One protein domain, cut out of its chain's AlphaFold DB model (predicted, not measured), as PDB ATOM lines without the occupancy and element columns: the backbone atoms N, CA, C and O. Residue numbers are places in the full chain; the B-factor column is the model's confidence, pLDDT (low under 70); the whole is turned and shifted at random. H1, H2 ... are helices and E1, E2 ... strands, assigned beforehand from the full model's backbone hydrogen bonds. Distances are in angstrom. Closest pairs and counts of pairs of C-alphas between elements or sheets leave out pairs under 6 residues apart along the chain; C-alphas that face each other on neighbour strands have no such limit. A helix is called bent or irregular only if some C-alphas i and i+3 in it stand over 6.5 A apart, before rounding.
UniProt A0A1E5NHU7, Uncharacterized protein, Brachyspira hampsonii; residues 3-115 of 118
ATOM      1  N   LYS A   3       7.915  27.052  35.506       92.25
ATOM      2  CA  LYS A   3       8.360  25.701  35.148       92.25
ATOM      3  C   LYS A   3       9.877  25.686  34.984       92.25
ATOM      4  O   LYS A   3      10.405  26.392  34.131       92.25
ATOM      5  N   LEU A   4      10.552  24.868  35.784       94.31
ATOM      6  CA  LEU A   4      11.995  24.671  35.722       94.31
ATOM      7  C   LEU A   4      12.332  23.292  35.165       94.31
ATOM      8  O   LEU A   4      11.555  22.344  35.301       94.31
ATOM      9  N   GLU A   5      13.500  23.197  34.541       96.19
ATOM     10  CA  GLU A   5      14.023  21.981  33.933       96.19
ATOM     11  C   GLU A   5      15.481  21.780  34.335       96.19
ATOM     12  O   GLU A   5      16.282  22.718  34.286       96.19
ATOM     13  N   PHE A   6      15.817  20.555  34.728       95.62
ATOM     14  CA  PHE A   6      17.165  20.164  35.118       95.62
ATOM     15  C   PHE A   6      17.470  18.754  34.623       95.62
ATOM     16  O   PHE A   6      16.570  17.926  34.491       95.62
ATOM     17  N   LYS A   7      18.754  18.435  34.452       97.00
ATOM     18  CA  LYS A   7      19.175  17.032  34.414       97.00
ATOM     19  C   LYS A   7      18.971  16.415  35.790       97.00
ATOM     20  O   LYS A   7      19.355  17.030  36.789       97.00
ATOM     21  N   CYS A   8      18.427  15.204  35.854       94.88
ATOM     22  CA  CYS A   8      18.194  14.502  37.117       94.88
ATOM     23  C   CYS A   8      19.485  14.406  37.939       94.88
ATOM     24  O   CYS A   8      19.508  14.805  39.101       94.88
ATOM     25  N   VAL A   9      20.584  13.965  37.317       94.94
ATOM     26  CA  VAL A   9      21.896  13.838  37.975       94.94
ATOM     27  C   VAL A   9      22.324  15.152  38.637       94.94
ATOM     28  O   VAL A   9      22.717  15.154  39.802       94.94
ATOM     29  N   ASP A  10      22.203  16.276  37.931       93.75
ATOM     30  CA  ASP A  10      22.600  17.589  38.448       93.75
ATOM     31  C   ASP A  10      21.662  18.059  39.564       93.75
ATOM     32  O   ASP A  10      22.115  18.571  40.589       93.75
ATOM     33  N   PHE A  11      20.354  17.854  39.393       94.19
ATOM     34  CA  PHE A  11      19.336  18.248  40.361       94.19
ATOM     35  C   PHE A  11      19.509  17.527  41.701       94.19
ATOM     36  O   PHE A  11      19.615  18.176  42.742       94.19
ATOM     37  N   PHE A  12      19.603  16.196  41.682       93.12
ATOM     38  CA  PHE A  12      19.769  15.402  42.900       93.12
ATOM     39  C   PHE A  12      21.119  15.681  43.576       93.12
ATOM     40  O   PHE A  12      21.185  15.792  44.797       93.12
ATOM     41  N   ASN A  13      22.190  15.905  42.810       89.44
ATOM     42  CA  ASN A  13      23.497  16.240  43.385       89.44
ATOM     43  C   ASN A  13      23.574  17.660  43.971       89.44
ATOM     44  O   ASN A  13      24.431  17.919  44.821       89.44
ATOM     45  N   ARG A  14      22.722  18.587  43.513       89.75
ATOM     46  CA  ARG A  14      22.707  19.986  43.965       89.75
ATOM     47  C   ARG A  14      22.101  20.154  45.356       89.75
ATOM     48  O   ARG A  14      22.586  20.980  46.127       89.75
ATOM     49  N   TYR A  15      21.037  19.419  45.667       89.56
ATOM     50  CA  TYR A  15      20.255  19.635  46.881       89.56
ATOM     51  C   TYR A  15      20.606  18.624  47.973       89.56
ATOM     52  O   TYR A  15      20.558  17.413  47.775       89.56
ATOM     53  N   MET A  16      20.953  19.146  49.150       86.25
ATOM     54  CA  MET A  16      21.278  18.333  50.322       86.25
ATOM     55  C   MET A  16      20.022  17.684  50.901       86.25
ATOM     56  O   MET A  16      18.943  18.283  50.894       86.25
ATOM     57  N   ILE A  17      20.189  16.497  51.466       89.06
ATOM     58  CA  ILE A  17      19.165  15.800  52.243       89.06
ATOM     59  C   ILE A  17      19.498  15.890  53.733       89.06
ATOM     60  O   ILE A  17      20.666  15.920  54.119       89.06
ATOM     61  N   GLU A  18      18.463  15.970  54.569       86.50
ATOM     62  CA  GLU A  18      18.582  15.886  56.027       86.50
ATOM     63  C   GLU A  18      18.235  14.461  56.463       86.50
ATOM     64  O   GLU A  18      17.120  13.988  56.232       86.50
ATOM     65  N   GLU A  19      19.180  13.787  57.111       80.50
ATOM     66  CA  GLU A  19      19.007  12.455  57.683       80.50
ATOM     67  C   GLU A  19      19.129  12.533  59.208       80.50
ATOM     68  O   GLU A  19      19.974  13.252  59.748       80.50
ATOM     69  N   ILE A  20      18.286  11.785  59.922       82.62
ATOM     70  CA  ILE A  20      18.423  11.608  61.370       82.62
ATOM     71  C   ILE A  20      19.179  10.306  61.595       82.62
ATOM     72  O   ILE A  20      18.674   9.228  61.286       82.62
ATOM     73  N   VAL A  21      20.383  10.413  62.146       83.81
ATOM     74  CA  VAL A  21      21.171   9.264  62.590       83.81
ATOM     75  C   VAL A  21      21.197   9.236  64.105       83.81
ATOM     76  O   VAL A  21      21.304  10.271  64.756       83.81
ATOM     77  N   TYR A  22      21.114   8.049  64.679       84.50
ATOM     78  CA  TYR A  22      21.195   7.879  66.119       84.50
ATOM     79  C   TYR A  22      22.647   7.619  66.502       84.50
ATOM     80  O   TYR A  22      23.256   6.668  66.009       84.50
ATOM     81  N   LYS A  23      23.216   8.493  67.333       85.62
ATOM     82  CA  LYS A  23      24.561   8.322  67.883       85.62
ATOM     83  C   LYS A  23      24.461   7.882  69.333       85.62
ATOM     84  O   LYS A  23      23.624   8.388  70.070       85.62
ATOM     85  N   ASP A  24      25.329   6.956  69.702       86.94
ATOM     86  CA  ASP A  24      25.575   6.598  71.092       86.94
ATOM     87  C   ASP A  24      26.624   7.568  71.651       86.94
ATOM     88  O   ASP A  24      27.715   7.691  71.079       86.94
ATOM     89  N   ASP A  25      26.273   8.315  72.695       85.12
ATOM     90  CA  ASP A  25      27.192   9.222  73.396       85.12
ATOM     91  C   ASP A  25      27.854   8.579  74.630       85.12
ATOM     92  O   ASP A  25      28.613   9.243  75.338       85.12
ATOM     93  N   GLY A  26      27.625   7.280  74.846       82.62
ATOM     94  CA  GLY A  26      28.123   6.497  75.975       82.62
ATOM     95  C   GLY A  26      27.107   6.332  77.108       82.62
ATOM     96  O   GLY A  26      27.269   5.424  77.923       82.62
ATOM     97  N   GLU A  27      26.055   7.156  77.151       83.94
ATOM     98  CA  GLU A  27      24.969   7.057  78.140       83.94
ATOM     99  C   GLU A  27      23.584   6.957  77.483       83.94
ATOM    100  O   GLU A  27      22.690   6.305  78.025       83.94
ATOM    101  N   ASN A  28      23.396   7.575  76.314       87.50
ATOM    102  CA  ASN A  28      22.123   7.665  75.612       87.50
ATOM    103  C   ASN A  28      22.275   7.459  74.101       87.50
ATOM    104  O   ASN A  28      23.290   7.774  73.482       87.50
ATOM    105  N   ILE A  29      21.180   7.015  73.478       87.81
ATOM    106  CA  ILE A  29      21.023   7.036  72.024       87.81
ATOM    107  C   ILE A  29      20.357   8.362  71.643       87.81
ATOM    108  O   ILE A  29      19.148   8.536  71.822       87.81
ATOM    109  N   VAL A  30      21.140   9.297  71.106       89.44
ATOM    110  CA  VAL A  30      20.682  10.648  70.752       89.44
ATOM    111  C   VAL A  30      20.489  10.810  69.238       89.44
ATOM    112  O   VAL A  30      21.354  10.410  68.452       89.44
ATOM    113  N   PRO A  31      19.373  11.408  68.781       89.19
ATOM    114  CA  PRO A  31      19.172  11.710  67.370       89.19
ATOM    115  C   PRO A  31      20.032  12.910  66.958       89.19
ATOM    116  O   PRO A  31      19.921  14.003  67.511       89.19
ATOM    117  N   VAL A  32      20.861  12.726  65.937       88.69
ATOM    118  CA  VAL A  32      21.706  13.761  65.343       88.69
ATOM    119  C   VAL A  32      21.281  13.979  63.901       88.69
ATOM    120  O   VAL A  32      21.170  13.036  63.120       88.69
ATOM    121  N   LYS A  33      21.066  15.243  63.537       87.44
ATOM    122  CA  LYS A  33      20.820  15.631  62.148       87.44
ATOM    123  C   LYS A  33      22.132  15.665  61.383       87.44
ATOM    124  O   LYS A  33      23.073  16.348  61.791       87.44
ATOM    125  N   VAL A  34      22.182  14.952  60.270       86.81
ATOM    126  CA  VAL A  34      23.306  14.953  59.338       86.81
ATOM    127  C   VAL A  34      22.796  15.418  57.985       86.81
ATOM    128  O   VAL A  34      21.718  15.029  57.546       86.81
ATOM    129  N   PHE A  35      23.581  16.274  57.337       86.44
ATOM    130  CA  PHE A  35      23.310  16.721  55.980       86.44
ATOM    131  C   PHE A  35      24.222  15.960  55.028       86.44
ATOM    132  O   PHE A  35      25.447  16.032  55.149       86.44
ATOM    133  N   SER A  36      23.631  15.240  54.085       86.12
ATOM    134  CA  SER A  36      24.348  14.450  53.084       86.12
ATOM    135  C   SER A  36      23.887  14.826  51.673       86.12
ATOM    136  O   SER A  36      22.923  15.573  51.483       86.12
ATOM    137  N   ARG A  37      24.639  14.382  50.661       86.56
ATOM    138  CA  ARG A  37      24.206  14.495  49.263       86.56
ATOM    139  C   ARG A  37      23.236  13.368  48.944       86.56
ATOM    140  O   ARG A  37      23.405  12.258  49.442       86.56
ATOM    141  N   SER A  38      22.284  13.648  48.061       90.31
ATOM    142  CA  SER A  38      21.400  12.626  47.512       90.31
ATOM    143  C   SER A  38      22.200  11.542  46.774       90.31
ATOM    144  O   SER A  38      23.093  11.831  45.977       90.31
ATOM    145  N   THR A  39      21.859  10.285  47.028       90.44
ATOM    146  CA  THR A  39      22.291   9.104  46.280       90.44
ATOM    147  C   THR A  39      21.435   8.841  45.037       90.44
ATOM    148  O   THR A  39      21.904   8.164  44.114       90.44
ATOM    149  N   LEU A  40      20.227   9.415  44.948       91.69
ATOM    150  CA  LEU A  40      19.300   9.234  43.820       91.69
ATOM    151  C   LEU A  40      19.890   9.635  42.469       91.69
ATOM    152  O   LEU A  40      19.548   9.014  41.467       91.69
ATOM    153  N   GLY A  41      20.814  10.600  42.424       89.25
ATOM    154  CA  GLY A  41      21.480  11.001  41.180       89.25
ATOM    155  C   GLY A  41      22.138   9.829  40.439       89.25
ATOM    156  O   GLY A  41      22.172   9.826  39.215       89.25
ATOM    157  N   SER A  42      22.588   8.796  41.163       90.31
ATOM    158  CA  SER A  42      23.193   7.587  40.581       90.31
ATOM    159  C   SER A  42      22.199   6.633  39.906       90.31
ATOM    160  O   SER A  42      22.616   5.742  39.168       90.31
ATOM    161  N   LYS A  43      20.893   6.808  40.146       89.50
ATOM    162  CA  LYS A  43      19.825   5.975  39.571       89.50
ATOM    163  C   LYS A  43      19.362   6.450  38.193       89.50
ATOM    164  O   LYS A  43      18.614   5.735  37.534       89.50
ATOM    165  N   PHE A  44      19.803   7.631  37.769       91.56
ATOM    166  CA  PHE A  44      19.393   8.259  36.519       91.56
ATOM    167  C   PHE A  44      20.497   8.212  35.471       91.56
ATOM    168  O   PHE A  44      21.691   8.266  35.777       91.56
ATOM    169  N   LYS A  45      20.087   8.156  34.209       93.06
ATOM    170  CA  LYS A  45      20.968   8.371  33.065       93.06
ATOM    171  C   LYS A  45      21.323   9.853  32.952       93.06
ATOM    172  O   LYS A  45      20.626  10.732  33.453       93.06
ATOM    173  N   SER A  46      22.424  10.142  32.263       90.56
ATOM    174  CA  SER A  46      22.945  11.508  32.102       90.56
ATOM    175  C   SER A  46      22.019  12.458  31.333       90.56
ATOM    176  O   SER A  46      22.208  13.675  31.385       90.56
ATOM    177  N   ASP A  47      21.087  11.905  30.564       94.69
ATOM    178  CA  ASP A  47      20.097  12.595  29.743       94.69
ATOM    179  C   ASP A  47      18.694  12.601  30.365       94.69
ATOM    180  O   ASP A  47      17.814  13.258  29.814       94.69
ATOM    181  N   ASP A  48      18.487  11.941  31.510       95.88
ATOM    182  CA  ASP A  48      17.207  11.995  32.214       95.88
ATOM    183  C   ASP A  48      16.941  13.416  32.721       95.88
ATOM    184  O   ASP A  48      17.810  14.069  33.315       95.88
ATOM    185  N   ILE A  49      15.713  13.880  32.505       97.38
ATOM    186  CA  ILE A  49      15.281  15.241  32.808       97.38
ATOM    187  C   ILE A  49      14.219  15.225  33.899       97.38
ATOM    188  O   ILE A  49      13.268  14.444  33.845       97.38
ATOM    189  N   ILE A  50      14.350  16.152  34.846       96.31
ATOM    190  CA  ILE A  50      13.325  16.478  35.829       96.31
ATOM    191  C   ILE A  50      12.756  17.873  35.555       96.31
ATOM    192  O   ILE A  50      13.489  18.858  35.433       96.31
ATOM    193  N   ASN A  51      11.431  17.960  35.479       96.75
ATOM    194  CA  ASN A  51      10.683  19.206  35.421       96.75
ATOM    195  C   ASN A  51       9.934  19.424  36.736       96.75
ATOM    196  O   ASN A  51       9.318  18.499  37.261       96.75
ATOM    197  N   ILE A  52       9.971  20.650  37.256       95.50
ATOM    198  CA  ILE A  52       9.302  21.016  38.512       95.50
ATOM    199  C   ILE A  52       8.675  22.395  38.351       95.50
ATOM    200  O   ILE A  52       9.347  23.336  37.920       95.50
ATOM    201  N   ASN A  53       7.412  22.546  38.749       93.62
ATOM    202  CA  ASN A  53       6.786  23.858  38.855       93.62
ATOM    203  C   ASN A  53       7.176  24.506  40.182       93.62
ATOM    204  O   ASN A  53       6.751  24.096  41.260       93.62
ATOM    205  N   ARG A  54       7.977  25.565  40.109       89.62
ATOM    206  CA  ARG A  54       8.369  26.358  41.266       89.62
ATOM    207  C   ARG A  54       7.223  27.279  41.698       89.62
ATOM    208  O   ARG A  54       6.787  28.123  40.904       89.62
ATOM    209  N   PRO A  55       6.771  27.204  42.960       90.38
ATOM    210  CA  PRO A  55       5.791  28.131  43.489       90.38
ATOM    211  C   PRO A  55       6.436  29.487  43.797       90.38
ATOM    212  O   PRO A  55       7.587  29.602  44.234       90.38
ATOM    213  N   SER A  56       5.659  30.545  43.609       88.44
ATOM    214  CA  SER A  56       5.887  31.835  44.251       88.44
ATOM    215  C   SER A  56       5.708  31.723  45.769       88.44
ATOM    216  O   SER A  56       5.139  30.760  46.285       88.44
ATOM    217  N   PHE A  57       6.171  32.739  46.502       84.56
ATOM    218  CA  PHE A  57       5.989  32.799  47.953       84.56
ATOM    219  C   PHE A  57       4.509  32.679  48.360       84.56
ATOM    220  O   PHE A  57       4.184  31.908  49.260       84.56
ATOM    221  N   ASN A  58       3.615  33.378  47.654       88.44
ATOM    222  CA  ASN A  58       2.178  33.358  47.934       88.44
ATOM    223  C   ASN A  58       1.543  31.992  47.640       88.44
ATOM    224  O   ASN A  58       0.724  31.525  48.426       88.44
ATOM    225  N   GLU A  59       1.939  31.333  46.546       90.19
ATOM    226  CA  GLU A  59       1.467  29.979  46.218       90.19
ATOM    227  C   GLU A  59       1.916  28.965  47.282       90.19
ATOM    228  O   GLU A  59       1.115  28.141  47.717       90.19
ATOM    229  N   ASN A  60       3.159  29.068  47.765       86.75
ATOM    230  CA  ASN A  60       3.663  28.206  48.835       86.75
ATOM    231  C   ASN A  60       2.954  28.461  50.175       86.75
ATOM    232  O   ASN A  60       2.587  27.518  50.869       86.75
ATOM    233  N   LEU A  61       2.719  29.729  50.533       86.62
ATOM    234  CA  LEU A  61       1.986  30.078  51.753       86.62
ATOM    235  C   LEU A  61       0.546  29.547  51.716       86.62
ATOM    236  O   LEU A  61       0.049  29.057  52.729       86.62
ATOM    237  N   LYS A  62      -0.108  29.628  50.552       89.38
ATOM    238  CA  LYS A  62      -1.447  29.072  50.338       89.38
ATOM    239  C   LYS A  62      -1.457  27.553  50.536       89.38
ATOM    240  O   LYS A  62      -2.271  27.075  51.316       89.38
ATOM    241  N   TYR A  63      -0.520  26.830  49.919       86.81
ATOM    242  CA  TYR A  63      -0.400  25.374  50.073       86.81
ATOM    243  C   TYR A  63      -0.226  24.951  51.533       86.81
ATOM    244  O   TYR A  63      -0.930  24.065  52.000       86.81
ATOM    245  N   VAL A  64       0.668  25.612  52.281       85.81
ATOM    246  CA  VAL A  64       0.897  25.287  53.699       85.81
ATOM    247  C   VAL A  64      -0.378  25.464  54.525       85.81
ATOM    248  O   VAL A  64      -0.716  24.576  55.301       85.81
ATOM    249  N   ARG A  65      -1.115  26.565  54.323       88.12
ATOM    250  CA  ARG A  65      -2.385  26.812  55.026       88.12
ATOM    251  C   ARG A  65      -3.441  25.762  54.685       88.12
ATOM    252  O   ARG A  65      -4.012  25.158  55.583       88.12
ATOM    253  N   GLU A  66      -3.662  25.508  53.397       89.19
ATOM    254  CA  GLU A  66      -4.658  24.529  52.938       89.19
ATOM    255  C   GLU A  66      -4.315  23.103  53.398       89.19
ATOM    256  O   GLU A  66      -5.210  22.325  53.731       89.19
ATOM    257  N   LYS A  67      -3.022  22.766  53.475       86.31
ATOM    258  CA  LYS A  67      -2.527  21.508  54.043       86.31
ATOM    259  C   LYS A  67      -2.827  21.399  55.540       86.31
ATOM    260  O   LYS A  67      -3.324  20.365  55.981       86.31
ATOM    261  N   GLU A  68      -2.520  22.428  56.329       87.56
ATOM    262  CA  GLU A  68      -2.788  22.444  57.779       87.56
ATOM    263  C   GLU A  68      -4.289  22.323  58.081       87.56
ATOM    264  O   GLU A  68      -4.685  21.630  59.021       87.56
ATOM    265  N   GLU A  69      -5.125  22.917  57.231       91.12
ATOM    266  CA  GLU A  69      -6.588  22.830  57.289       91.12
ATOM    267  C   GLU A  69      -7.154  21.521  56.697       91.12
ATOM    268  O   GLU A  69      -8.364  21.300  56.746       91.12
ATOM    269  N   LYS A  70      -6.298  20.621  56.182       85.44
ATOM    270  CA  LYS A  70      -6.664  19.340  55.540       85.44
ATOM    271  C   LYS A  70      -7.613  19.493  54.341       85.44
ATOM    272  O   LYS A  70      -8.435  18.616  54.078       85.44
ATOM    273  N   ILE A  71      -7.503  20.607  53.619       79.38
ATOM    274  CA  ILE A  71      -8.313  20.922  52.431       79.38
ATOM    275  C   ILE A  71      -7.765  20.212  51.186       79.38
ATOM    276  O   ILE A  71      -8.522  19.870  50.278       79.38
ATOM    277  N   ILE A  72      -6.452  19.985  51.143       77.56
ATOM    278  CA  ILE A  72      -5.737  19.368  50.020       77.56
ATOM    279  C   ILE A  72      -4.991  18.103  50.464       77.56
ATOM    280  O   ILE A  72      -4.647  17.957  51.637       77.56
ATOM    281  N   ASP A  73      -4.731  17.204  49.513       74.19
ATOM    282  CA  ASP A  73      -3.858  16.038  49.697       74.19
ATOM    283  C   ASP A  73      -2.392  16.492  49.833       74.19
ATOM    284  O   ASP A  73      -1.938  17.355  49.075       74.19
ATOM    285  N   ASP A  74      -1.648  15.925  50.787       78.38
ATOM    286  CA  ASP A  74      -0.251  16.292  51.078       78.38
ATOM    287  C   ASP A  74       0.729  15.587  50.131       78.38
ATOM    288  O   ASP A  74       1.708  14.958  50.536       78.38
ATOM    289  N   ASP A  75       0.443  15.685  48.838       86.75
ATOM    290  CA  ASP A  75       1.268  15.134  47.775       86.75
ATOM    291  C   ASP A  75       2.037  16.267  47.095       86.75
ATOM    292  O   ASP A  75       1.608  16.874  46.105       86.75
ATOM    293  N   ILE A  76       3.213  16.556  47.654       86.94
ATOM    294  CA  ILE A  76       4.097  17.616  47.167       86.94
ATOM    295  C   ILE A  76       4.518  17.401  45.705       86.94
ATOM    296  O   ILE A  76       4.752  18.373  44.987       86.94
ATOM    297  N   PHE A  77       4.575  16.150  45.235       91.06
ATOM    298  CA  PHE A  77       4.950  15.834  43.859       91.06
ATOM    299  C   PHE A  77       3.828  16.182  42.881       91.06
ATOM    300  O   PHE A  77       4.109  16.740  41.819       91.06
ATOM    301  N   LYS A  78       2.563  15.920  43.242       90.62
ATOM    302  CA  LYS A  78       1.401  16.378  42.456       90.62
ATOM    303  C   LYS A  78       1.276  17.891  42.472       90.62
ATOM    304  O   LYS A  78       1.085  18.490  41.417       90.62
ATOM    305  N   TRP A  79       1.385  18.510  43.646       90.62
ATOM    306  CA  TRP A  79       1.209  19.956  43.777       90.62
ATOM    307  C   TRP A  79       2.226  20.747  42.944       90.62
ATOM    308  O   TRP A  79       1.867  21.723  42.286       90.62
ATOM    309  N   LEU A  80       3.481  20.296  42.922       93.06
ATOM    310  CA  LEU A  80       4.549  20.905  42.130       93.06
ATOM    311  C   LEU A  80       4.625  20.378  40.683       93.06
ATOM    312  O   LEU A  80       5.545  20.771  39.967       93.06
ATOM    313  N   ASP A  81       3.709  19.499  40.251       93.88
ATOM    314  CA  ASP A  81       3.753  18.783  38.959       93.88
ATOM    315  C   ASP A  81       5.172  18.279  38.632       93.88
ATOM    316  O   ASP A  81       5.746  18.581  37.584       93.88
ATOM    317  N   VAL A  82       5.778  17.559  39.582       95.25
ATOM    318  CA  VAL A  82       7.132  17.021  39.425       95.25
ATOM    319  C   VAL A  82       7.088  15.906  38.393       95.25
ATOM    320  O   VAL A  82       6.407  14.898  38.594       95.25
ATOM    321  N   ARG A  83       7.827  16.063  37.296       95.50
ATOM    322  CA  ARG A  83       7.889  15.082  36.213       95.50
ATOM    323  C   ARG A  83       9.311  14.645  35.946       95.50
ATOM    324  O   ARG A  83      10.195  15.488  35.870       95.50
ATOM    325  N   ILE A  84       9.511  13.351  35.737       94.25
ATOM    326  CA  ILE A  84      10.778  12.772  35.294       94.25
ATOM    327  C   ILE A  84      10.530  12.146  33.925       94.25
ATOM    328  O   ILE A  84       9.636  11.313  33.779       94.25
ATOM    329  N   ASN A  85      11.270  12.590  32.906       94.25
ATOM    330  CA  ASN A  85      11.091  12.170  31.510       94.25
ATOM    331  C   ASN A  85       9.624  12.252  31.030       94.25
ATOM    332  O   ASN A  85       9.135  11.400  30.291       94.25
ATOM    333  N   GLY A  86       8.894  13.275  31.488       90.88
ATOM    334  CA  GLY A  86       7.486  13.516  31.151       90.88
ATOM    335  C   GLY A  86       6.456  12.756  32.001       90.88
ATOM    336  O   GLY A  86       5.295  13.181  32.047       90.88
ATOM    337  N   ALA A  87       6.860  11.706  32.722       91.75
ATOM    338  CA  ALA A  87       5.999  10.966  33.644       91.75
ATOM    339  C   ALA A  87       5.904  11.677  34.999       91.75
ATOM    340  O   ALA A  87       6.891  12.226  35.484       91.75
ATOM    341  N   LEU A  88       4.721  11.676  35.618       91.69
ATOM    342  CA  LEU A  88       4.537  12.253  36.949       91.69
ATOM    343  C   LEU A  88       5.352  11.447  37.968       91.69
ATOM    344  O   LEU A  88       5.225  10.231  38.021       91.69
ATOM    345  N   ALA A  89       6.137  12.109  38.814       89.00
ATOM    346  CA  ALA A  89       7.002  11.448  39.791       89.00
ATOM    347  C   ALA A  89       6.252  10.457  40.692       89.00
ATOM    348  O   ALA A  89       6.805   9.420  41.037       89.00
ATOM    349  N   VAL A  90       4.982  10.734  41.010       85.56
ATOM    350  CA  VAL A  90       4.133   9.835  41.806       85.56
ATOM    351  C   VAL A  90       4.007   8.447  41.182       85.56
ATOM    352  O   VAL A  90       4.008   7.467  41.915       85.56
ATOM    353  N   SER A  91       3.969   8.336  39.850       84.00
ATOM    354  CA  SER A  91       3.889   7.028  39.189       84.00
ATOM    355  C   SER A  91       5.186   6.224  39.274       84.00
ATOM    356  O   SER A  91       5.183   5.050  38.937       84.00
ATOM    357  N   LEU A  92       6.295   6.850  39.678       75.94
ATOM    358  CA  LEU A  92       7.586   6.188  39.878       75.94
ATOM    359  C   LEU A  92       7.784   5.736  41.330       75.94
ATOM    360  O   LEU A  92       8.675   4.935  41.597       75.94
ATOM    361  N   LEU A  93       6.967   6.229  42.271       80.00
ATOM    362  CA  LEU A  93       7.128   5.929  43.698       80.00
ATOM    363  C   LEU A  93       6.855   4.454  44.012       80.00
ATOM    364  O   LEU A  93       7.517   3.903  44.884       80.00
ATOM    365  N   ASP A  94       5.947   3.806  43.281       80.88
ATOM    366  CA  ASP A  94       5.593   2.394  43.498       80.88
ATOM    367  C   ASP A  94       6.766   1.434  43.222       80.88
ATOM    368  O   ASP A  94       6.830   0.341  43.783       80.88
ATOM    369  N   GLU A  95       7.716   1.846  42.380       84.44
ATOM    370  CA  GLU A  95       8.909   1.066  42.027       84.44
ATOM    371  C   GLU A  95      10.119   1.401  42.916       84.44
ATOM    372  O   GLU A  95      11.168   0.755  42.833       84.44
ATOM    373  N   TRP A  96      10.007   2.433  43.755       88.00
ATOM    374  CA  TRP A  96      11.104   2.957  44.558       88.00
ATOM    375  C   TRP A  96      11.055   2.447  45.992       88.00
ATOM    376  O   TRP A  96      10.001   2.198  46.574       88.00
ATOM    377  N   SER A  97      12.231   2.318  46.610       90.19
ATOM    378  CA  SER A  97      12.279   1.987  48.031       90.19
ATOM    379  C   SER A  97      11.774   3.161  48.874       90.19
ATOM    380  O   SER A  97      11.936   4.325  48.510       90.19
ATOM    381  N   THR A  98      11.245   2.888  50.069       88.25
ATOM    382  CA  THR A  98      10.852   3.939  51.027       88.25
ATOM    383  C   THR A  98      11.989   4.926  51.308       88.25
ATOM    384  O   THR A  98      11.747   6.120  51.480       88.25
ATOM    385  N   LYS A  99      13.240   4.445  51.318       88.44
ATOM    386  CA  LYS A  99      14.425   5.297  51.448       88.44
ATOM    387  C   LYS A  99      14.522   6.290  50.288       88.44
ATOM    388  O   LYS A  99      14.666   7.480  50.538       88.44
ATOM    389  N   ASP A 100      14.410   5.807  49.053       90.31
ATOM    390  CA  ASP A 100      14.492   6.633  47.843       90.31
ATOM    391  C   ASP A 100      13.383   7.691  47.802       90.31
ATOM    392  O   ASP A 100      13.635   8.853  47.497       90.31
ATOM    393  N   ILE A 101      12.157   7.310  48.169       89.69
ATOM    394  CA  ILE A 101      11.007   8.224  48.229       89.69
ATOM    395  C   ILE A 101      11.255   9.341  49.252       89.69
ATOM    396  O   ILE A 101      11.062  10.522  48.951       89.69
ATOM    397  N   ASN A 102      11.720   8.983  50.453       87.62
ATOM    398  CA  ASN A 102      12.052   9.954  51.495       87.62
ATOM    399  C   ASN A 102      13.177  10.887  51.052       87.62
ATOM    400  O   ASN A 102      13.099  12.098  51.263       87.62
ATOM    401  N   GLU A 103      14.205  10.334  50.415       91.25
ATOM    402  CA  GLU A 103      15.321  11.101  49.882       91.25
ATOM    403  C   GLU A 103      14.844  12.125  48.844       91.25
ATOM    404  O   GLU A 103      15.193  13.305  48.920       91.25
ATOM    405  N   PHE A 104      13.957  11.713  47.938       92.56
ATOM    406  CA  PHE A 104      13.376  12.599  46.937       92.56
ATOM    407  C   PHE A 104      12.562  13.726  47.578       92.56
ATOM    408  O   PHE A 104      12.730  14.895  47.228       92.56
ATOM    409  N   ALA A 105      11.726  13.406  48.566       90.19
ATOM    410  CA  ALA A 105      10.952  14.409  49.291       90.19
ATOM    411  C   ALA A 105      11.859  15.443  49.990       90.19
ATOM    412  O   ALA A 105      11.567  16.643  49.954       90.19
ATOM    413  N   GLN A 106      12.985  15.015  50.575       90.56
ATOM    414  CA  GLN A 106      13.970  15.928  51.172       90.56
ATOM    415  C   GLN A 106      14.648  16.811  50.120       90.56
ATOM    416  O   GLN A 106      14.793  18.012  50.341       90.56
ATOM    417  N   VAL A 107      15.000  16.256  48.958       93.19
ATOM    418  CA  VAL A 107      15.562  17.024  47.835       93.19
ATOM    419  C   VAL A 107      14.586  18.109  47.371       93.19
ATOM    420  O   VAL A 107      14.976  19.272  47.248       93.19
ATOM    421  N   ILE A 108      13.305  17.771  47.186       91.81
ATOM    422  CA  ILE A 108      12.258  18.741  46.823       91.81
ATOM    423  C   ILE A 108      12.111  19.822  47.899       91.81
ATOM    424  O   ILE A 108      12.041  21.014  47.585       91.81
ATOM    425  N   LYS A 109      12.116  19.439  49.178       88.75
ATOM    426  CA  LYS A 109      12.074  20.392  50.293       88.75
ATOM    427  C   LYS A 109      13.272  21.350  50.261       88.75
ATOM    428  O   LYS A 109      13.079  22.558  50.393       88.75
ATOM    429  N   SER A 110      14.481  20.843  50.041       89.25
ATOM    430  CA  SER A 110      15.694  21.660  49.911       89.25
ATOM    431  C   SER A 110      15.631  22.609  48.711       89.25
ATOM    432  O   SER A 110      15.970  23.786  48.850       89.25
ATOM    433  N   PHE A 111      15.105  22.158  47.570       90.12
ATOM    434  CA  PHE A 111      14.842  23.002  46.397       90.12
ATOM    435  C   PHE A 111      13.898  24.179  46.705       90.12
ATOM    436  O   PHE A 111      14.138  25.317  46.281       90.12
ATOM    437  N   LEU A 112      12.840  23.943  47.488       87.00
ATOM    438  CA  LEU A 112      11.926  25.006  47.918       87.00
ATOM    439  C   LEU A 112      12.587  25.988  48.901       87.00
ATOM    440  O   LEU A 112      12.279  27.183  48.876       87.00
ATOM    441  N   LEU A 113      13.498  25.503  49.751       81.81
ATOM    442  CA  LEU A 113      14.183  26.302  50.773       81.81
ATOM    443  C   LEU A 113      15.368  27.123  50.248       81.81
ATOM    444  O   LEU A 113      15.675  28.142  50.863       81.81
ATOM    445  N   GLU A 114      15.985  26.753  49.120       74.69
ATOM    446  CA  GLU A 114      17.126  27.470  48.506       74.69
ATOM    447  C   GLU A 114      16.859  28.980  48.328       74.69
ATOM    448  O   GLU A 114      17.770  29.798  48.398       74.69
ATOM    449  N   ARG A 115      15.589  29.387  48.204       54.56
ATOM    450  CA  ARG A 115      15.177  30.797  48.138       54.56
ATOM    451  C   ARG A 115      15.409  31.614  49.413       54.56
ATOM    452  O   ARG A 115      15.321  32.834  49.345       54.56
TER     453      ARG A 115
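This is residues 3 to 115 of the 118 residues of an uncharacterized protein of Brachyspira hampsonii (UniProt A0A1E5NHU7). One long helix, H6, runs through the middle of the domain, with the small two-strand sheet E1 and E4 and the long hairpin of E2 and E3 on opposite sides of it, the short helices H1 and H2 along another side, and H4 and H5 across from these. The hairpin starts beside H6 and reaches away as a twisted arm, with its turn at residues 25 to 28 far from the body, while H3 lies at an outlying corner past E4, apart from H6. The printed part has 113 residues, with six named helices and four named strands in the order E1, H1, E2, E3, H2, E4, H3, H4, H5, H6; its class is mixed, helices and strands, and both two-strand sheets, in the orders E1 - E4 and E2 - E3, are antiparallel. It is only just compact, close to loose, with a radius of gyration of the C-alphas of 15.8 A and spans of 49 by 40 by 29 A, the arm making much of the length.

E1 covers residues 3 to 7, 13.9 A long, and its first C-alpha, that of Lys 3, is at (8.360, 25.701, 35.148). H1 follows at residues 8 to 14, 9.9 A. E2, residues 16 to 24, and E3, residues 29 to 37, each measure 24.2 A; C-alpha 24 is at (25.575, 6.598, 71.092). H2 is residues 40 to 43, 5.4 A, and E4 is residues 49 to 54, 15.6 A. H3 spans residues 57 to 68, 16.8 A. H4, residues 76 to 79, is 5.0 A long, and H5, residues 90 to 93, is 5.3 A long. H6 runs from residue 98 to residue 115, 27.4 A, and ends at C-alpha 115, (15.177, 30.797, 48.138); it is irregular, but only just, with C-alphas 112 and 115 6.6 A apart.

E1 and E4 are antiparallel neighbours at 150 degrees, with N 4 and O 52 at 2.9 A and N 6 and O 50 at 3.0 A, within hydrogen-bond range. Residues 50 to 51 of E4 also pair antiparallel with residues 83 to 84, and these pair antiparallel with residues 87 to 88. H1 touches H2, the closest C-alphas being those of Val 9 and Gly 41, 4.3 A apart. H1 is close to H6 but not clearly touching, with Phe 12 and Val 107 closest at 6.7 A between C-alphas; they run the same way at a steep tilt of 62 degrees. E2 and E3 form a hairpin, antiparallel at 153 degrees, with N 19 and O 34 at 2.9 A and N 30 and O 23 at 2.8 A. The closest C-alphas of E2 and H6 are those of Ile 17 and Gln 106, 5.3 A. H2 and H6 only just touch, with 3 pairs of C-alphas within 8 A, made by residues 100 to 104 of H6 alone; Leu 40 and Asp 100 are closest, 6.8 A. H3 touches no helix. H4 is close to H6 but not clearly touching, with the C-alphas of Ile 76 and Ala 105 closest at 7.9 A. H5 is likewise close to H6 but not clearly touching, with the C-alphas of Leu 93 and Ile 101 closest at 6.4 A. In H1 and H3 every O i to N i+4 pair is within hydrogen-bond range, in H6 13 of 14 are, and H2, H4 and H5 are too short for such a pair.

The C-alphas farthest apart are those of Glu 27 and Gly 86, 50.6 A. The printed part has no cut. No link is long; those from H3 to H4 and from H4 to H5 are short, and the others are tight. The mean pLDDT of the printed part is 88.5, and residue 115 alone is under 70.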